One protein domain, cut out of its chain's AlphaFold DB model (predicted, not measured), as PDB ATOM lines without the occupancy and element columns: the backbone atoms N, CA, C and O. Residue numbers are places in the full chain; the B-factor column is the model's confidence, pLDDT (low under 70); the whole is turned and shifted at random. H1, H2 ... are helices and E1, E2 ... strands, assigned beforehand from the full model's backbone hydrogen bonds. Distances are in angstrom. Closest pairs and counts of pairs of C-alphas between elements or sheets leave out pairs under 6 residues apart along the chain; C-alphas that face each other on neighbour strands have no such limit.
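This is residues 10 to 156 of the 158 residues of the protein "Hypothetical protein" of Timema cristinae (UniProt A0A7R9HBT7). Three long strands, E1, E6 and E7, lie side by side as a strongly twisted slab, with the long helix H1 packed along E1. Near one end of the slab the short strands E2, E3 and E4 fold away, short H2 packs by E4, and residues 125 to 146 stick out as a loop. The printed part has 147 residues, with two named helices and seven named strands; along the chain E1 to E5 come first, then H1, then E6 and E7, then H2; the class is mixed, helices and strands, and the seven strands make one branched sheet whose neighbour pairs are antiparallel. It is loose, with a radius of gyration of the C-alphas of 18.7 A, and elongated, spanning 69 by 36 by 26 A.

E1, residues 10 to 21, begins at C-alpha (3.851, 31.650, 58.278) and is 36.4 A long. E2 is residues 24 to 27, E3 37 to 42, E4 48 to 51 and E5 56 to 58. H1, residues 61 to 81, is 30.7 A long; E6, 90 to 103, 40.6 A; E7, 106 to 118, 39.5 A. H2, residues 149 to 155, ends at C-alpha (-12.351, 32.491, 79.689).

E2 and E5 lie on one side of E1 (N 19 to O 26, 2.9 A; N 15 to O 56, 2.9 A), E6 on the other side (N 14 to O 96, 2.8 A). E1 to E4 form a meander, each strand the antiparallel neighbour of the one before, with N 38 to O 25 and N 41 to O 49 both 2.8 A. E6 and E7 form a hairpin (N 95 to O 114, 2.8 A). H1 is on the sheet at a height of 9.5 A, over E1, only just not over E2, on which 2 of its C-alphas fall; on the local plane it runs along E1 at 13 degrees, and the closest C-alphas, of Phe 17 and Gly 71, are 6.6 A apart. H2 is on the sheet at a height of 7.0 A, over none of its strands; its closest C-alpha pair with E4 is Leu 48 and Ile 153, 6.8 A. H1 and H2 are apart, and in both every O i to N i+4 pair is within hydrogen-bond range.

The C-alphas of Gly 105 and Leu 131, the two farthest apart, are 70.6 A apart. The printed part has no cut. The link from E7 to H2, 30 residues, is long. Mean pLDDT of the printed part is 76.4; 44 residues are under 70, among them 77 to 88 and 120 to 147.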
ATOM      1  N   LYS A  10       4.845  30.661  58.696       93.06
ATOM      2  CA  LYS A  10       3.851  31.650  58.278       93.06
ATOM      3  C   LYS A  10       3.199  32.220  59.524       93.06
ATOM      4  O   LYS A  10       2.905  31.466  60.448       93.06
ATOM      5  N   PHE A  11       2.969  33.523  59.521       93.88
ATOM      6  CA  PHE A  11       2.307  34.233  60.604       93.88
ATOM      7  C   PHE A  11       1.114  34.991  60.038       93.88
ATOM      8  O   PHE A  11       1.212  35.547  58.944       93.88
ATOM      9  N   ARG A  12       0.018  35.020  60.789       95.88
ATOM     10  CA  ARG A  12      -1.119  35.909  60.556       95.88
ATOM     11  C   ARG A  12      -1.476  36.576  61.867       95.88
ATOM     12  O   ARG A  12      -1.534  35.914  62.903       95.88
ATOM     13  N   VAL A  13      -1.691  37.880  61.810       96.81
ATOM     14  CA  VAL A  13      -2.176  38.658  62.945       96.81
ATOM     15  C   VAL A  13      -3.584  39.095  62.612       96.81
ATOM     16  O   VAL A  13      -3.819  39.643  61.539       96.81
ATOM     17  N   LYS A  14      -4.516  38.855  63.525       97.12
ATOM     18  CA  LYS A  14      -5.887  39.342  63.418       97.12
ATOM     19  C   LYS A  14      -6.259  40.131  64.658       97.12
ATOM     20  O   LYS A  14      -5.673  39.928  65.725       97.12
ATOM     21  N   VAL A  15      -7.244  41.003  64.525       97.00
ATOM     22  CA  VAL A  15      -7.797  41.763  65.642       97.00
ATOM     23  C   VAL A  15      -9.313  41.654  65.680       97.00
ATOM     24  O   VAL A  15      -9.958  41.560  64.639       97.00
ATOM     25  N   THR A  16      -9.867  41.683  66.888       95.38
ATOM     26  CA  THR A  16     -11.299  41.884  67.135       95.38
ATOM     27  C   THR A  16     -11.470  42.934  68.223       95.38
ATOM     28  O   THR A  16     -10.603  43.088  69.090       95.38
ATOM     29  N   PHE A  17     -12.581  43.665  68.207       94.06
ATOM     30  CA  PHE A  17     -12.887  44.612  69.272       94.06
ATOM     31  C   PHE A  17     -14.373  44.590  69.579       94.06
ATOM     32  O   PHE A  17     -15.190  44.905  68.723       94.06
ATOM     33  N   ILE A  18     -14.714  44.229  70.812       91.56
ATOM     34  CA  ILE A  18     -16.102  44.157  71.254       91.56
ATOM     35  C   ILE A  18     -16.383  45.087  72.423       91.56
ATOM     36  O   ILE A  18     -15.523  45.335  73.274       91.56
ATOM     37  N   GLU A  19     -17.626  45.542  72.480       88.06
ATOM     38  CA  GLU A  19     -18.243  46.180  73.635       88.06
ATOM     39  C   GLU A  19     -19.256  45.208  74.249       88.06
ATOM     40  O   GLU A  19     -20.023  44.569  73.529       88.06
ATOM     41  N   VAL A  20     -19.245  45.082  75.576       86.00
ATOM     42  CA  VAL A  20     -20.187  44.252  76.333       86.00
ATOM     43  C   VAL A  20     -20.985  45.156  77.262       86.00
ATOM     44  O   VAL A  20     -20.409  45.801  78.139       86.00
ATOM     45  N   TYR A  21     -22.303  45.196  77.079       79.88
ATOM     46  CA  TYR A  21     -23.235  45.988  77.884       79.88
ATOM     47  C   TYR A  21     -24.458  45.135  78.236       79.88
ATOM     48  O   TYR A  21     -25.090  44.599  77.334       79.88
ATOM     49  N   GLU A  22     -24.787  44.992  79.524       73.81
ATOM     50  CA  GLU A  22     -25.967  44.234  79.998       73.81
ATOM     51  C   GLU A  22     -26.164  42.866  79.298       73.81
ATOM     52  O   GLU A  22     -27.246  42.549  78.817       73.81
ATOM     53  N   GLU A  23     -25.106  42.047  79.221       77.12
ATOM     54  CA  GLU A  23     -25.110  40.721  78.565       77.12
ATOM     55  C   GLU A  23     -25.381  40.740  77.039       77.12
ATOM     56  O   GLU A  23     -25.601  39.694  76.429       77.12
ATOM     57  N   THR A  24     -25.297  41.907  76.396       80.31
ATOM     58  CA  THR A  24     -25.270  42.055  74.933       80.31
ATOM     59  C   THR A  24     -23.850  42.339  74.451       80.31
ATOM     60  O   THR A  24     -23.059  42.980  75.152       80.31
ATOM     61  N   VAL A  25     -23.515  41.849  73.255       86.69
ATOM     62  CA  VAL A  25     -22.215  42.075  72.614       86.69
ATOM     63  C   VAL A  25     -22.418  42.909  71.366       86.69
ATOM     64  O   VAL A  25     -23.317  42.642  70.575       86.69
ATOM     65  N   ARG A  26     -21.547  43.889  71.156       87.38
ATOM     66  CA  ARG A  26     -21.493  44.687  69.935       87.38
ATOM     67  C   ARG A  26     -20.097  44.648  69.346       87.38
ATOM     68  O   ARG A  26     -19.113  44.738  70.081       87.38
ATOM     69  N   ASP A  27     -20.029  44.559  68.025       91.00
ATOM     70  CA  ASP A  27     -18.779  44.706  67.291       91.00
ATOM     71  C   ASP A  27     -18.410  46.189  67.151       91.00
ATOM     72  O   ASP A  27     -19.176  46.978  66.596       91.00
ATOM     73  N   LEU A  28     -17.239  46.576  67.652       91.25
ATOM     74  CA  LEU A  28     -16.714  47.933  67.504       91.25
ATOM     75  C   LEU A  28     -15.932  48.125  66.198       91.25
ATOM     76  O   LEU A  28     -15.636  49.268  65.849       91.25
ATOM     77  N   LEU A  29     -15.594  47.051  65.476       92.25
ATOM     78  CA  LEU A  29     -14.890  47.106  64.191       92.25
ATOM     79  C   LEU A  29     -15.830  47.014  62.982       92.25
ATOM     80  O   LEU A  29     -15.415  47.372  61.880       92.25
ATOM     81  N   ASN A  30     -17.091  46.624  63.183       85.94
ATOM     82  CA  ASN A  30     -18.067  46.494  62.103       85.94
ATOM     83  C   ASN A  30     -18.326  47.839  61.402       85.94
ATOM     84  O   ASN A  30     -18.854  48.796  61.976       85.94
ATOM     85  N   THR A  31     -17.974  47.886  60.118       78.62
ATOM     86  CA  THR A  31     -18.101  49.074  59.257       78.62
ATOM     87  C   THR A  31     -19.471  49.210  58.586       78.62
ATOM     88  O   THR A  31     -19.820  50.291  58.113       78.62
ATOM     89  N   SER A  32     -20.255  48.130  58.538       75.25
ATOM     90  CA  SER A  32     -21.516  48.050  57.792       75.25
ATOM     91  C   SER A  32     -22.729  48.407  58.650       75.25
ATOM     92  O   SER A  32     -23.618  49.127  58.196       75.25
ATOM     93  N   ASN A  33     -22.775  47.922  59.894       70.31
ATOM     94  CA  ASN A  33     -23.906  48.139  60.794       70.31
ATOM     95  C   ASN A  33     -23.467  48.216  62.265       70.31
ATOM     96  O   ASN A  33     -23.647  47.285  63.045       70.31
ATOM     97  N   PHE A  34     -22.931  49.371  62.664       65.81
ATOM     98  CA  PHE A  34     -22.395  49.607  64.013       65.81
ATOM     99  C   PHE A  34     -23.409  49.444  65.165       65.81
ATOM    100  O   PHE A  34     -23.021  49.470  66.330       65.81
ATOM    101  N   LYS A  35     -24.713  49.350  64.872       65.88
ATOM    102  CA  LYS A  35     -25.777  49.195  65.880       65.88
ATOM    103  C   LYS A  35     -26.217  47.749  66.078       65.88
ATOM    104  O   LYS A  35     -27.048  47.507  66.947       65.88
ATOM    105  N   GLU A  36     -25.715  46.822  65.271       76.12
ATOM    106  CA  GLU A  36     -26.129  45.427  65.334       76.12
ATOM    107  C   GLU A  36     -25.545  44.744  66.570       76.12
ATOM    108  O   GLU A  36     -24.339  44.785  66.823       76.12
ATOM    109  N   GLU A  37     -26.425  44.140  67.362       81.69
ATOM    110  CA  GLU A  37     -26.028  43.280  68.469       81.69
ATOM    111  C   GLU A  37     -25.632  41.913  67.915       81.69
ATOM    112  O   GLU A  37     -26.351  41.309  67.116       81.69
ATOM    113  N   LEU A  38     -24.472  41.421  68.341       84.56
ATOM    114  CA  LEU A  38     -23.971  40.120  67.940       84.56
ATOM    115  C   LEU A  38     -24.683  39.013  68.712       84.56
ATOM    116  O   LEU A  38     -24.871  39.077  69.930       84.56
ATOM    117  N   ILE A  39     -25.014  37.940  67.999       83.69
ATOM    118  CA  ILE A  39     -25.629  36.759  68.597       83.69
ATOM    119  C   ILE A  39     -24.546  35.960  69.312       83.69
ATOM    120  O   ILE A  39     -23.584  35.490  68.702       83.69
ATOM    121  N   THR A  40     -24.736  35.761  70.611       81.44
ATOM    122  CA  THR A  40     -23.863  34.916  71.419       81.44
ATOM    123  C   THR A  40     -24.461  33.517  71.531       81.44
ATOM    124  O   THR A  40     -25.600  33.347  71.961       81.44
ATOM    125  N   LEU A  41     -23.692  32.510  71.131       80.12
ATOM    126  CA  LEU A  41     -24.049  31.097  71.156       80.12
ATOM    127  C   LEU A  41     -23.146  30.349  72.138       80.12
ATOM    128  O   LEU A  41     -22.007  30.741  72.384       80.12
ATOM    129  N   GLU A  42     -23.647  29.249  72.679       78.12
ATOM    130  CA  GLU A  42     -22.896  28.364  73.565       78.12
ATOM    131  C   GLU A  42     -22.877  26.959  72.968       78.12
ATOM    132  O   GLU A  42     -23.903  26.454  72.504       78.12
ATOM    133  N   ASP A  43     -21.700  26.338  72.937       76.69
ATOM    134  CA  ASP A  43     -21.572  24.952  72.513       76.69
ATOM    135  C   ASP A  43     -22.009  23.977  73.626       76.69
ATOM    136  O   ASP A  43     -22.221  24.329  74.785       76.69
ATOM    137  N   LYS A  44     -22.103  22.690  73.284       74.94
ATOM    138  CA  LYS A  44     -22.459  21.618  74.234       74.94
ATOM    139  C   LYS A  44     -21.458  21.427  75.389       74.94
ATOM    140  O   LYS A  44     -21.726  20.636  76.290       74.94
ATOM    141  N   HIS A  45     -20.296  22.074  75.328       72.94
ATOM    142  CA  HIS A  45     -19.218  22.022  76.313       72.94
ATOM    143  C   HIS A  45     -19.126  23.304  77.157       72.94
ATOM    144  O   HIS A  45     -18.283  23.378  78.050       72.94
ATOM    145  N   GLY A  46     -20.006  24.278  76.919       68.75
ATOM    146  CA  GLY A  46     -20.037  25.559  77.618       68.75
ATOM    147  C   GLY A  46     -19.116  26.633  77.030       68.75
ATOM    148  O   GLY A  46     -18.963  27.706  77.623       68.75
ATOM    149  N   SER A  47     -18.495  26.368  75.878       71.44
ATOM    150  CA  SER A  47     -17.657  27.331  75.165       71.44
ATOM    151  C   SER A  47     -18.533  28.352  74.453       71.44
ATOM    152  O   SER A  47     -19.471  28.008  73.732       71.44
ATOM    153  N   LEU A  48     -18.201  29.624  74.642       79.06
ATOM    154  CA  LEU A  48     -18.918  30.737  74.044       79.06
ATOM    155  C   LEU A  48     -18.420  31.008  72.620       79.06
ATOM    156  O   LEU A  48     -17.216  31.124  72.394       79.06
ATOM    157  N   PHE A  49     -19.346  31.188  71.685       80.69
ATOM    158  CA  PHE A  49     -19.085  31.610  70.314       80.69
ATOM    159  C   PHE A  49     -19.892  32.869  69.996       80.69
ATOM    160  O   PHE A  49     -21.091  32.923  70.254       80.69
ATOM    161  N   ILE A  50     -19.250  33.884  69.420       85.44
ATOM    162  CA  ILE A  50     -19.916  35.130  69.029       85.44
ATOM    163  C   ILE A  50     -20.085  35.100  67.512       85.44
ATOM    164  O   ILE A  50     -19.115  35.187  66.763       85.44
ATOM    165  N   SER A  51     -21.325  34.939  67.059       83.94
ATOM    166  CA  SER A  51     -21.644  34.888  65.638       83.94
ATOM    167  C   SER A  51     -21.648  36.290  65.040       83.94
ATOM    168  O   SER A  51     -22.295  37.190  65.569       83.94
ATOM    169  N   GLY A  52     -20.975  36.445  63.898       83.88
ATOM    170  CA  GLY A  52     -20.907  37.714  63.168       83.88
ATOM    171  C   GLY A  52     -19.831  38.680  63.664       83.88
ATOM    172  O   GLY A  52     -19.797  39.805  63.182       83.88
ATOM    173  N   LEU A  53     -18.960  38.256  64.590       88.56
ATOM    174  CA  LEU A  53     -17.798  39.042  65.006       88.56
ATOM    175  C   LEU A  53     -16.776  39.132  63.866       88.56
ATOM    176  O   LEU A  53     -16.337  38.104  63.345       88.56
ATOM    177  N   GLU A  54     -16.378  40.348  63.508       87.81
ATOM    178  CA  GLU A  54     -15.412  40.592  62.445       87.81
ATOM    179  C   GLU A  54     -13.972  40.379  62.949       87.81
ATOM    180  O   GLU A  54     -13.488  41.069  63.850       87.81
ATOM    181  N   GLU A  55     -13.273  39.399  62.366       93.00
ATOM    182  CA  GLU A  55     -11.834  39.194  62.556       93.00
ATOM    183  C   GLU A  55     -11.056  39.867  61.428       93.00
ATOM    184  O   GLU A  55     -11.072  39.402  60.286       93.00
ATOM    185  N   ILE A  56     -10.328  40.936  61.749       95.19
ATOM    186  CA  ILE A  56      -9.621  41.720  60.737       95.19
ATOM    187  C   ILE A  56      -8.143  41.346  60.711       95.19
ATOM    188  O   ILE A  56      -7.430  41.539  61.695       95.19
ATOM    189  N   GLU A  57      -7.668  40.829  59.576       96.75
ATOM    190  CA  GLU A  57      -6.249  40.533  59.362       96.75
ATOM    191  C   GLU A  57      -5.440  41.831  59.216       96.75
ATOM    192  O   GLU A  57      -5.801  42.724  58.452       96.75
ATOM    193  N   CYS A  58      -4.336  41.925  59.956       96.75
ATOM    194  CA  CYS A  58      -3.420  43.060  59.956       96.75
ATOM    195  C   CYS A  58      -2.020  42.596  59.547       96.75
ATOM    196  O   CYS A  58      -1.489  41.623  60.084       96.75
ATOM    197  N   GLN A  59      -1.386  43.323  58.633       94.62
ATOM    198  CA  GLN A  59      -0.023  43.055  58.169       94.62
ATOM    199  C   GLN A  59       1.016  43.893  58.910       94.62
ATOM    200  O   GLN A  59       2.186  43.515  58.997       94.62
ATOM    201  N   THR A  60       0.597  45.036  59.455       95.69
ATOM    202  CA  THR A  60       1.484  45.983  60.128       95.69
ATOM    203  C   THR A  60       0.973  46.361  61.512       95.69
ATOM    204  O   THR A  60      -0.223  46.348  61.797       95.69
ATOM    205  N   VAL A  61       1.898  46.756  62.389       95.19
ATOM    206  CA  VAL A  61       1.557  47.297  63.715       95.19
ATOM    207  C   VAL A  61       0.696  48.558  63.581       95.19
ATOM    208  O   VAL A  61      -0.221  48.770  64.366       95.19
ATOM    209  N   SER A  62       0.953  49.378  62.559       97.31
ATOM    210  CA  SER A  62       0.159  50.573  62.272       97.31
ATOM    211  C   SER A  62      -1.301  50.242  61.962       97.31
ATOM    212  O   SER A  62      -2.181  50.925  62.471       97.31
ATOM    213  N   GLU A  63      -1.580  49.180  61.199       97.12
ATOM    214  CA  GLU A  63      -2.958  48.728  60.950       97.12
ATOM    215  C   GLU A  63      -3.670  48.314  62.238       97.12
ATOM    216  O   GLU A  63      -4.805  48.727  62.460       97.12
ATOM    217  N   VAL A  64      -2.986  47.583  63.126       96.88
ATOM    218  CA  VAL A  64      -3.531  47.209  64.443       96.88
ATOM    219  C   VAL A  64      -3.941  48.454  65.235       96.88
ATOM    220  O   VAL A  64      -5.048  48.512  65.770       96.88
ATOM    221  N   PHE A  65      -3.078  49.474  65.285       96.38
ATOM    222  CA  PHE A  65      -3.392  50.728  65.975       96.38
ATOM    223  C   PHE A  65      -4.512  51.521  65.296       96.38
ATOM    224  O   PHE A  65      -5.333  52.108  65.998       96.38
ATOM    225  N   ASN A  66      -4.583  51.521  63.965       96.69
ATOM    226  CA  ASN A  66      -5.666  52.180  63.235       96.69
ATOM    227  C   ASN A  66      -7.021  51.542  63.571       96.69
ATOM    228  O   ASN A  66      -7.979  52.261  63.843       96.69
ATOM    229  N   TRP A  67      -7.095  50.208  63.626       96.44
ATOM    230  CA  TRP A  67      -8.312  49.495  64.025       96.44
ATOM    231  C   TRP A  67      -8.676  49.716  65.488       96.44
ATOM    232  O   TRP A  67      -9.848  49.908  65.808       96.44
ATOM    233  N   LEU A  68      -7.678  49.764  66.374       95.12
ATOM    234  CA  LEU A  68      -7.895  50.126  67.771       95.12
ATOM    235  C   LEU A  68      -8.511  51.530  67.885       95.12
ATOM    236  O   LEU A  68      -9.526  51.701  68.556       95.12
ATOM    237  N   GLN A  69      -7.938  52.525  67.201       94.44
ATOM    238  CA  GLN A  69      -8.453  53.897  67.197       94.44
ATOM    239  C   GLN A  69      -9.860  53.979  66.599       94.44
ATOM    240  O   GLN A  69     -10.731  54.615  67.189       94.44
ATOM    241  N   PHE A  70     -10.098  53.297  65.477       93.19
ATOM    242  CA  PHE A  70     -11.412  53.214  64.847       93.19
ATOM    243  C   PHE A  70     -12.468  52.670  65.816       93.19
ATOM    244  O   PHE A  70     -13.490  53.317  66.047       93.19
ATOM    245  N   GLY A  71     -12.195  51.535  66.465       91.56
ATOM    246  CA  GLY A  71     -13.121  50.956  67.435       91.56
ATOM    247  C   GLY A  71     -13.314  51.823  68.683       91.56
ATOM    248  O   GLY A  71     -14.425  51.910  69.200       91.56
ATOM    249  N   MET A  72     -12.282  52.547  69.134       89.19
ATOM    250  CA  MET A  72     -12.417  53.536  70.213       89.19
ATOM    251  C   MET A  72     -13.329  54.705  69.817       89.19
ATOM    252  O   MET A  72     -14.142  55.149  70.629       89.19
ATOM    253  N   SER A  73     -13.237  55.196  68.579       87.56
ATOM    254  CA  SER A  73     -14.150  56.225  68.064       87.56
ATOM    255  C   SER A  73     -15.583  55.703  67.949       87.56
ATOM    256  O   SER A  73     -16.516  56.393  68.361       87.56
ATOM    257  N   ASN A  74     -15.777  54.469  67.479       85.81
ATOM    258  CA  ASN A  74     -17.102  53.842  67.430       85.81
ATOM    259  C   ASN A  74     -17.700  53.650  68.823       85.81
ATOM    260  O   ASN A  74     -18.883  53.930  69.021       85.81
ATOM    261  N   LYS A  75     -16.871  53.265  69.801       82.38
ATOM    262  CA  LYS A  75     -17.241  53.237  71.216       82.38
ATOM    263  C   LYS A  75     -17.766  54.620  71.623       82.38
ATOM    264  O   LYS A  75     -18.923  54.729  71.999       82.38
ATOM    265  N   GLN A  76     -17.019  55.703  71.406       73.69
ATOM    266  CA  GLN A  76     -17.490  57.065  71.723       73.69
ATOM    267  C   GLN A  76     -18.819  57.455  71.038       73.69
ATOM    268  O   GLN A  76     -19.661  58.101  71.663       73.69
ATOM    269  N   VAL A  77     -19.052  57.062  69.782       67.75
ATOM    270  CA  VAL A  77     -20.311  57.350  69.058       67.75
ATOM    271  C   VAL A  77     -21.495  56.543  69.607       67.75
ATOM    272  O   VAL A  77     -22.606  57.077  69.734       67.75
ATOM    273  N   SER A  78     -21.264  55.282  69.984       62.47
ATOM    274  CA  SER A  78     -22.229  54.444  70.712       62.47
ATOM    275  C   SER A  78     -22.736  55.181  71.961       62.47
ATOM    276  O   SER A  78     -23.944  55.253  72.196       62.47
ATOM    277  N   TRP A  79     -21.850  55.880  72.678       61.53
ATOM    278  CA  TRP A  79     -22.186  56.607  73.909       61.53
ATOM    279  C   TRP A  79     -23.143  57.779  73.682       61.53
ATOM    280  O   TRP A  79     -24.009  58.048  74.519       61.53
ATOM    281  N   VAL A  80     -22.988  58.477  72.554       54.97
ATOM    282  CA  VAL A  80     -23.833  59.624  72.180       54.97
ATOM    283  C   VAL A  80     -25.223  59.153  71.752       54.97
ATOM    284  O   VAL A  80     -26.218  59.810  72.050       54.97
ATOM    285  N   THR A  81     -25.307  57.995  71.096       56.16
ATOM    286  CA  THR A  81     -26.569  57.461  70.563       56.16
ATOM    287  C   THR A  81     -27.410  56.750  71.634       56.16
ATOM    288  O   THR A  81     -28.636  56.791  71.561       56.16
ATOM    289  N   LEU A  82     -26.781  56.126  72.639       55.50
ATOM    290  CA  LEU A  82     -27.438  55.280  73.654       55.50
ATOM    291  C   LEU A  82     -27.765  55.978  74.991       55.50
ATOM    292  O   LEU A  82     -28.097  55.297  75.953       55.50
ATOM    293  N   GLN A  83     -27.719  57.313  75.070       51.72
ATOM    294  CA  GLN A  83     -27.846  58.071  76.330       51.72
ATOM    295  C   GLN A  83     -26.804  57.659  77.397       51.72
ATOM    296  O   GLN A  83     -27.123  56.968  78.354       51.72
ATOM    297  N   GLN A  84     -25.558  58.132  77.265       51.47
ATOM    298  CA  GLN A  84     -24.573  58.288  78.360       51.47
ATOM    299  C   GLN A  84     -24.401  57.098  79.334       51.47
ATOM    300  O   GLN A  84     -24.576  57.240  80.545       51.47
ATOM    301  N   ARG A  85     -24.001  55.922  78.835       55.28
ATOM    302  CA  ARG A  85     -23.772  54.726  79.677       55.28
ATOM    303  C   ARG A  85     -22.412  54.044  79.516       55.28
ATOM    304  O   ARG A  85     -22.250  52.877  79.851       55.28
ATOM    305  N   SER A  86     -21.407  54.786  79.072       53.50
ATOM    306  CA  SER A  86     -20.045  54.277  78.872       53.50
ATOM    307  C   SER A  86     -19.365  53.730  80.119       53.50
ATOM    308  O   SER A  86     -18.490  52.882  80.026       53.50
ATOM    309  N   ASN A  87     -19.784  54.209  81.287       58.38
ATOM    310  CA  ASN A  87     -19.262  53.756  82.571       58.38
ATOM    311  C   ASN A  87     -19.773  52.361  82.960       58.38
ATOM    312  O   ASN A  87     -19.350  51.837  83.984       58.38
ATOM    313  N   TYR A  88     -20.679  51.775  82.171       69.69
ATOM    314  CA  TYR A  88     -21.341  50.504  82.466       69.69
ATOM    315  C   TYR A  88     -21.075  49.430  81.407       69.69
ATOM    316  O   TYR A  88     -21.597  48.323  81.518       69.69
ATOM    317  N   CYS A  89     -20.294  49.746  80.370       75.44
ATOM    318  CA  CYS A  89     -19.880  48.778  79.368       75.44
ATOM    319  C   CYS A  89     -18.413  48.394  79.561       75.44
ATOM    320  O   CYS A  89     -17.548  49.218  79.856       75.44
ATOM    321  N   HIS A  90     -18.136  47.113  79.365       86.75
ATOM    322  CA  HIS A  90     -16.777  46.609  79.259       86.75
ATOM    323  C   HIS A  90     -16.364  46.623  77.792       86.75
ATOM    324  O   HIS A  90     -17.206  46.562  76.891       86.75
ATOM    325  N   SER A  91     -15.068  46.676  77.514       88.81
ATOM    326  CA  SER A  91     -14.581  46.479  76.150       88.81
ATOM    327  C   SER A  91     -13.383  45.558  76.125       88.81
ATOM    328  O   SER A  91     -12.529  45.618  77.004       88.81
ATOM    329  N   VAL A  92     -13.329  44.702  75.112       92.62
ATOM    330  CA  VAL A  92     -12.274  43.702  74.954       92.62
ATOM    331  C   VAL A  92     -11.703  43.838  73.555       92.62
ATOM    332  O   VAL A  92     -12.349  43.466  72.575       92.62
ATOM    333  N   PHE A  93     -10.488  44.368  73.465       94.94
ATOM    334  CA  PHE A  93      -9.697  44.332  72.243       94.94
ATOM    335  C   PHE A  93      -8.848  43.064  72.253       94.94
ATOM    336  O   PHE A  93      -8.085  42.827  73.189       94.94
ATOM    337  N   THR A  94      -8.981  42.229  71.232       95.25
ATOM    338  CA  THR A  94      -8.252  40.967  71.124       95.25
ATOM    339  C   THR A  94      -7.279  41.037  69.962       95.25
ATOM    340  O   THR A  94      -7.680  41.333  68.843       95.25
ATOM    341  N   LEU A  95      -6.021  40.687  70.214       96.31
ATOM    342  CA  LEU A  95      -5.027  40.382  69.195       96.31
ATOM    343  C   LEU A  95      -4.849  38.866  69.114       96.31
ATOM    344  O   LEU A  95      -4.593  38.205  70.122       96.31
ATOM    345  N   ILE A  96      -4.980  38.324  67.912       95.44
ATOM    346  CA  ILE A  96      -4.857  36.900  67.611       95.44
ATOM    347  C   ILE A  96      -3.617  36.708  66.744       95.44
ATOM    348  O   ILE A  96      -3.473  37.354  65.708       95.44
ATOM    349  N   LEU A  97      -2.719  35.819  67.164       95.25
ATOM    350  CA  LEU A  97      -1.557  35.389  66.399       95.25
ATOM    351  C   LEU A  97      -1.740  33.928  65.993       95.25
ATOM    352  O   LEU A  97      -1.745  33.031  66.837       95.25
ATOM    353  N   GLU A  98      -1.820  33.691  64.691       95.38
ATOM    354  CA  GLU A  98      -1.786  32.360  64.100       95.38
ATOM    355  C   GLU A  98      -0.399  32.123  63.500       95.38
ATOM    356  O   GLU A  98       0.100  32.926  62.707       95.38
ATOM    357  N   GLN A  99       0.235  31.014  63.862       95.00
ATOM    358  CA  GLN A  99       1.515  30.591  63.306       95.00
ATOM    359  C   GLN A  99       1.392  29.175  62.742       95.00
ATOM    360  O   GLN A  99       0.931  28.267  63.424       95.00
ATOM    361  N   GLU A 100       1.877  28.975  61.521       94.94
ATOM    362  CA  GLU A 100       1.958  27.673  60.852       94.94
ATOM    363  C   GLU A 100       3.415  27.375  60.488       94.94
ATOM    364  O   GLU A 100       4.113  28.232  59.941       94.94
ATOM    365  N   TRP A 101       3.897  26.167  60.778       93.88
ATOM    366  CA  TRP A 101       5.232  25.735  60.364       93.88
ATOM    367  C   TRP A 101       5.303  24.232  60.132       93.88
ATOM    368  O   TRP A 101       4.557  23.454  60.717       93.88
ATOM    369  N   ILE A 102       6.246  23.812  59.297       92.75
ATOM    370  CA  ILE A 102       6.529  22.392  59.090       92.75
ATOM    371  C   ILE A 102       7.654  21.993  60.045       92.75
ATOM    372  O   ILE A 102       8.653  22.694  60.168       92.75
ATOM    373  N   ALA A 103       7.515  20.883  60.757       88.88
ATOM    374  CA  ALA A 103       8.598  20.298  61.543       88.88
ATOM    375  C   ALA A 103       8.384  18.792  61.664       88.88
ATOM    376  O   ALA A 103       7.255  18.328  61.810       88.88
ATOM    377  N   ASN A 104       9.475  18.024  61.607       87.25
ATOM    378  CA  ASN A 104       9.453  16.563  61.748       87.25
ATOM    379  C   ASN A 104       8.478  15.860  60.781       87.25
ATOM    380  O   ASN A 104       7.834  14.884  61.147       87.25
ATOM    381  N   GLY A 105       8.336  16.378  59.556       85.75
ATOM    382  CA  GLY A 105       7.429  15.822  58.544       85.75
ATOM    383  C   GLY A 105       5.938  16.118  58.757       85.75
ATOM    384  O   GLY A 105       5.126  15.619  57.989       85.75
ATOM    385  N   GLY A 106       5.573  16.932  59.755       89.44
ATOM    386  CA  GLY A 106       4.195  17.356  60.025       89.44
ATOM    387  C   GLY A 106       4.006  18.873  59.951       89.44
ATOM    388  O   GLY A 106       4.964  19.633  60.116       89.44
ATOM    389  N   VAL A 107       2.764  19.303  59.708       91.31
ATOM    390  CA  VAL A 107       2.340  20.708  59.814       91.31
ATOM    391  C   VAL A 107       1.905  20.974  61.252       91.31
ATOM    392  O   VAL A 107       1.101  20.232  61.811       91.31
ATOM    393  N   HIS A 108       2.451  22.025  61.846       92.81
ATOM    394  CA  HIS A 108       2.156  22.475  63.200       92.81
ATOM    395  C   HIS A 108       1.455  23.825  63.139       92.81
ATOM    396  O   HIS A 108       1.821  24.679  62.328       92.81
ATOM    397  N   HIS A 109       0.491  24.014  64.034       93.50
ATOM    398  CA  HIS A 109      -0.255  25.254  64.185       93.50
ATOM    399  C   HIS A 109      -0.160  25.734  65.632       93.50
ATOM    400  O   HIS A 109      -0.278  24.942  66.566       93.50
ATOM    401  N   LEU A 110       0.039  27.034  65.812       92.62
ATOM    402  CA  LEU A 110      -0.060  27.715  67.094       92.62
ATOM    403  C   LEU A 110      -1.078  28.838  66.942       92.62
ATOM    404  O   LEU A 110      -0.953  29.666  66.044       92.62
ATOM    405  N   HIS A 111      -2.059  28.855  67.835       92.38
ATOM    406  CA  HIS A 111      -3.025  29.935  67.970       92.38
ATOM    407  C   HIS A 111      -2.782  30.583  69.332       92.38
ATOM    408  O   HIS A 111      -2.848  29.914  70.359       92.38
ATOM    409  N   SER A 112      -2.454  31.870  69.342       92.75
ATOM    410  CA  SER A 112      -2.228  32.643  70.561       92.75
ATOM    411  C   SER A 112      -3.137  33.860  70.571       92.75
ATOM    412  O   SER A 112      -3.374  34.474  69.534       92.75
ATOM    413  N   LYS A 113      -3.647  34.204  71.749       90.94
ATOM    414  CA  LYS A 113      -4.604  35.287  71.940       90.94
ATOM    415  C   LYS A 113      -4.116  36.189  73.066       90.94
ATOM    416  O   LYS A 113      -3.815  35.711  74.156       90.94
ATOM    417  N   ALA A 114      -4.056  37.486  72.803       93.38
ATOM    418  CA  ALA A 114      -3.795  38.518  73.796       93.38
ATOM    419  C   ALA A 114      -5.016  39.435  73.879       93.38
ATOM    420  O   ALA A 114      -5.482  39.936  72.858       93.38
ATOM    421  N   GLN A 115      -5.551  39.644  75.081       91.62
ATOM    422  CA  GLN A 115      -6.750  40.455  75.296       91.62
ATOM    423  C   GLN A 115      -6.426  41.674  76.155       91.62
ATOM    424  O   GLN A 115      -5.878  41.553  77.249       91.62
ATOM    425  N   PHE A 116      -6.811  42.844  75.664       92.19
ATOM    426  CA  PHE A 116      -6.721  44.123  76.350       92.19
ATOM    427  C   PHE A 116      -8.134  44.522  76.752       92.19
ATOM    428  O   PHE A 116      -8.976  44.809  75.900       92.19
ATOM    429  N   THR A 117      -8.403  44.464  78.054       89.56
ATOM    430  CA  THR A 117      -9.753  44.641  78.588       89.56
ATOM    431  C   THR A 117      -9.851  45.944  79.361       89.56
ATOM    432  O   THR A 117      -9.100  46.160  80.309       89.56
ATOM    433  N   ASP A 118     -10.799  46.778  78.957       85.75
ATOM    434  CA  ASP A 118     -11.243  47.964  79.679       85.75
ATOM    435  C   ASP A 118     -12.479  47.576  80.496       85.75
ATOM    436  O   ASP A 118     -13.520  47.212  79.936       85.75
ATOM    437  N   LEU A 119     -12.331  47.546  81.822       80.75
ATOM    438  CA  LEU A 119     -13.407  47.160  82.725       80.75
ATOM    439  C   LEU A 119     -14.183  48.397  83.175       80.75
ATOM    440  O   LEU A 119     -13.583  49.385  83.585       80.75
ATOM    441  N   ALA A 120     -15.515  48.303  83.152       69.75
ATOM    442  CA  ALA A 120     -16.389  49.285  83.776       69.75
ATOM    443  C   ALA A 120     -15.986  49.525  85.243       69.75
ATOM    444  O   ALA A 120     -15.551  48.600  85.938       69.75
ATOM    445  N   GLY A 121     -16.128  50.774  85.698       60.09
ATOM    446  CA  GLY A 121     -15.789  51.174  87.063       60.09
ATOM    447  C   GLY A 121     -16.564  50.362  88.103       60.09
ATOM    448  O   GLY A 121     -17.732  50.029  87.906       60.09
ATOM    449  N   SER A 122     -15.909  50.031  89.219       56.12
ATOM    450  CA  SER A 122     -16.523  49.266  90.317       56.12
ATOM    451  C   SER A 122     -17.459  50.108  91.191       56.12
ATOM    452  O   SER A 122     -18.269  49.591  91.962       56.12
ATOM    453  N   GLU A 123     -17.345  51.422  91.061       50.81
ATOM    454  CA  GLU A 123     -18.040  52.438  91.814       50.81
ATOM    455  C   GLU A 123     -19.115  53.109  90.945       50.81
ATOM    456  O   GLU A 123     -18.869  53.463  89.796       50.81
ATOM    457  N   HIS A 124     -20.297  53.324  91.542       49.06
ATOM    458  CA  HIS A 124     -21.421  54.152  91.066       49.06
ATOM    459  C   HIS A 124     -22.653  53.442  90.473       49.06
ATOM    460  O   HIS A 124     -23.060  53.664  89.333       49.06
ATOM    461  N   ILE A 125     -23.432  52.841  91.381       45.91
ATOM    462  CA  ILE A 125     -24.832  53.276  91.518       45.91
ATOM    463  C   ILE A 125     -24.789  54.762  91.921       45.91
ATOM    464  O   ILE A 125     -24.746  55.095  93.102       45.91
ATOM    465  N   ILE A 126     -24.729  55.675  90.953       42.28
ATOM    466  CA  ILE A 126     -25.162  57.057  91.167       42.28
ATOM    467  C   ILE A 126     -26.491  57.189  90.430       42.28
ATOM    468  O   ILE A 126     -26.538  57.366  89.217       42.28
ATOM    469  N   LEU A 127     -27.582  57.087  91.186       43.44
ATOM    470  CA  LEU A 127     -28.835  57.748  90.821       43.44
ATOM    471  C   LEU A 127     -28.548  59.259  90.858       43.44
ATOM    472  O   LEU A 127     -28.012  59.726  91.869       43.44
ATOM    473  N   PRO A 128     -28.868  60.031  89.800       43.44
ATOM    474  CA  PRO A 128     -30.228  60.555  89.720       43.44
ATOM    475  C   PRO A 128     -30.692  60.858  88.279       43.44
ATOM    476  O   PRO A 128     -30.541  61.969  87.779       43.44
ATOM    477  N   ILE A 129     -31.368  59.906  87.642       42.84
ATOM    478  CA  ILE A 129     -32.500  60.210  86.757       42.84
ATOM    479  C   ILE A 129     -33.579  59.204  87.150       42.84
ATOM    480  O   ILE A 129     -33.290  58.021  87.282       42.84
ATOM    481  N   CYS A 130     -34.796  59.680  87.383       45.00
ATOM    482  CA  CYS A 130     -35.906  58.961  88.010       45.00
ATOM    483  C   CYS A 130     -35.753  58.765  89.520       45.00
ATOM    484  O   CYS A 130     -35.429  57.706  90.052       45.00
ATOM    485  N   LEU A 131     -36.180  59.813  90.215       41.69
ATOM    486  CA  LEU A 131     -37.191  59.642  91.245       41.69
ATOM    487  C   LEU A 131     -38.365  58.816  90.659       41.69
ATOM    488  O   LEU A 131     -39.350  59.374  90.198       41.69
ATOM    489  N   ASP A 132     -38.223  57.494  90.610       43.09
ATOM    490  CA  ASP A 132     -39.354  56.573  90.579       43.09
ATOM    491  C   ASP A 132     -38.983  55.344  91.412       43.09
ATOM    492  O   ASP A 132     -37.966  54.681  91.197       43.09
ATOM    493  N   GLN A 133     -39.752  55.127  92.473       39.91
ATOM    494  CA  GLN A 133     -39.443  54.233  93.589       39.91
ATOM    495  C   GLN A 133     -39.745  52.760  93.261       39.91
ATOM    496  O   GLN A 133     -40.233  52.021  94.110       39.91
ATOM    497  N   THR A 134     -39.445  52.308  92.044       44.38
ATOM    498  CA  THR A 134     -39.752  50.945  91.577       44.38
ATOM    499  C   THR A 134     -38.537  50.010  91.573       44.38
ATOM    500  O   THR A 134     -38.699  48.796  91.661       44.38
ATOM    501  N   TRP A 135     -37.306  50.534  91.634       41.72
ATOM    502  CA  TRP A 135     -36.073  49.721  91.618       41.72
ATOM    503  C   TRP A 135     -35.775  48.938  92.908       41.72
ATOM    504  O   TRP A 135     -34.731  48.299  93.017       41.72
ATOM    505  N   ARG A 136     -36.668  48.979  93.906       37.22
ATOM    506  CA  ARG A 136     -36.487  48.292  95.196       37.22
ATOM    507  C   ARG A 136     -37.352  47.048  95.396       37.22
ATOM    508  O   ARG A 136     -37.273  46.478  96.480       37.22
ATOM    509  N   GLN A 137     -38.151  46.623  94.411       37.50
ATOM    510  CA  GLN A 137     -39.059  45.483  94.609       37.50
ATOM    511  C   GLN A 137     -38.904  44.266  93.702       37.50
ATOM    512  O   GLN A 137     -39.478  43.239  94.041       37.50
ATOM    513  N   GLU A 138     -38.066  44.264  92.669       41.69
ATOM    514  CA  GLU A 138     -37.864  43.031  91.896       41.69
ATOM    515  C   GLU A 138     -36.397  42.812  91.563       41.69
ATOM    516  O   GLU A 138     -35.857  43.400  90.629       41.69
ATOM    517  N   ARG A 139     -35.763  41.957  92.371       41.06
ATOM    518  CA  ARG A 139     -34.900  40.838  91.961       41.06
ATOM    519  C   ARG A 139     -34.111  40.380  93.183       41.06
ATOM    520  O   ARG A 139     -32.998  40.825  93.446       41.06
ATOM    521  N   SER A 140     -34.678  39.428  93.910       36.81
ATOM    522  CA  SER A 140     -33.870  38.386  94.534       36.81
ATOM    523  C   SER A 140     -33.182  37.620  93.399       36.81
ATOM    524  O   SER A 140     -33.742  36.675  92.851       36.81
ATOM    525  N   PHE A 141     -32.022  38.111  92.957       43.75
ATOM    526  CA  PHE A 141     -31.157  37.370  92.046       43.75
ATOM    527  C   PHE A 141     -30.391  36.372  92.910       43.75
ATOM    528  O   PHE A 141     -29.344  36.681  93.479       43.75
ATOM    529  N   ASP A 142     -30.972  35.185  93.079       34.59
ATOM    530  CA  ASP A 142     -30.187  34.026  93.469       34.59
ATOM    531  C   ASP A 142     -29.078  33.878  92.420       34.59
ATOM    532  O   ASP A 142     -29.359  33.802  91.224       34.59
ATOM    533  N   PHE A 143     -27.817  33.860  92.855       42.25
ATOM    534  CA  PHE A 143     -26.675  33.554  91.994       42.25
ATOM    535  C   PHE A 143     -26.239  32.099  92.208       42.25
ATOM    536  O   PHE A 143     -25.230  31.854  92.877       42.25
ATOM    537  N   PRO A 144     -26.942  31.091  91.654       38.12
ATOM    538  CA  PRO A 144     -26.368  29.770  91.542       38.12
ATOM    539  C   PRO A 144     -25.427  29.780  90.326       38.12
ATOM    540  O   PRO A 144     -25.856  29.720  89.179       38.12
ATOM    541  N   ASN A 145     -24.118  29.877  90.570       41.25
ATOM    542  CA  ASN A 145     -23.045  29.522  89.622       41.25
ATOM    543  C   ASN A 145     -23.010  30.189  88.222       41.25
ATOM    544  O   ASN A 145     -22.281  29.712  87.350       41.25
ATOM    545  N   THR A 146     -23.705  31.297  87.971       50.06
ATOM    546  CA  THR A 146     -23.708  31.952  86.647       50.06
ATOM    547  C   THR A 146     -22.545  32.943  86.522       50.06
ATOM    548  O   THR A 146     -22.527  34.000  87.145       50.06
ATOM    549  N   GLN A 147     -21.528  32.587  85.739       55.69
ATOM    550  CA  GLN A 147     -20.444  33.500  85.359       55.69
ATOM    551  C   GLN A 147     -21.003  34.587  84.427       55.69
ATOM    552  O   GLN A 147     -21.723  34.243  83.491       55.69
ATOM    553  N   SER A 148     -20.650  35.862  84.636       73.69
ATOM    554  CA  SER A 148     -21.058  36.946  83.723       73.69
ATOM    555  C   SER A 148     -20.554  36.701  82.298       73.69
ATOM    556  O   SER A 148     -19.479  36.106  82.126       73.69
ATOM    557  N   LEU A 149     -21.276  37.181  81.279       75.81
ATOM    558  CA  LEU A 149     -20.874  37.044  79.874       75.81
ATOM    559  C   LEU A 149     -19.441  37.526  79.637       75.81
ATOM    560  O   LEU A 149     -18.671  36.848  78.962       75.81
ATOM    561  N   LEU A 150     -19.037  38.631  80.269       75.38
ATOM    562  CA  LEU A 150     -17.659  39.114  80.218       75.38
ATOM    563  C   LEU A 150     -16.660  38.071  80.728       75.38
ATOM    564  O   LEU A 150     -15.669  37.783  80.063       75.38
ATOM    565  N   THR A 151     -16.915  37.475  81.895       72.25
ATOM    566  CA  THR A 151     -16.005  36.469  82.456       72.25
ATOM    567  C   THR A 151     -15.932  35.243  81.551       72.25
ATOM    568  O   THR A 151     -14.872  34.643  81.403       72.25
ATOM    569  N   ARG A 152     -17.037  34.893  80.888       76.00
ATOM    570  CA  ARG A 152     -17.084  33.800  79.911       76.00
ATOM    571  C   ARG A 152     -16.300  34.137  78.641       76.00
ATOM    572  O   ARG A 152     -15.509  33.310  78.211       76.00
ATOM    573  N   ILE A 153     -16.429  35.357  78.114       77.44
ATOM    574  CA  ILE A 153     -15.657  35.882  76.971       77.44
ATOM    575  C   ILE A 153     -14.149  35.865  77.258       77.44
ATOM    576  O   ILE A 153     -13.357  35.482  76.395       77.44
ATOM    577  N   LEU A 154     -13.743  36.264  78.466       76.38
ATOM    578  CA  LEU A 154     -12.337  36.261  78.891       76.38
ATOM    579  C   LEU A 154     -11.805  34.843  79.139       76.38
ATOM    580  O   LEU A 154     -10.624  34.572  78.944       76.38
ATOM    581  N   LYS A 155     -12.680  33.913  79.533       70.38
ATOM    582  CA  LYS A 155     -12.351  32.491  79.689       70.38
ATOM    583  C   LYS A 155     -12.262  31.730  78.371       70.38
ATOM    584  O   LYS A 155     -11.790  30.597  78.393       70.38
ATOM    585  N   VAL A 156     -12.641  32.332  77.238       63.00
ATOM    586  CA  VAL A 156     -12.328  31.791  75.906       63.00
ATOM    587  C   VAL A 156     -10.828  31.969  75.645       63.00
ATOM    588  O   VAL A 156     -10.389  32.882  74.939       63.00
TER     589      VAL A 156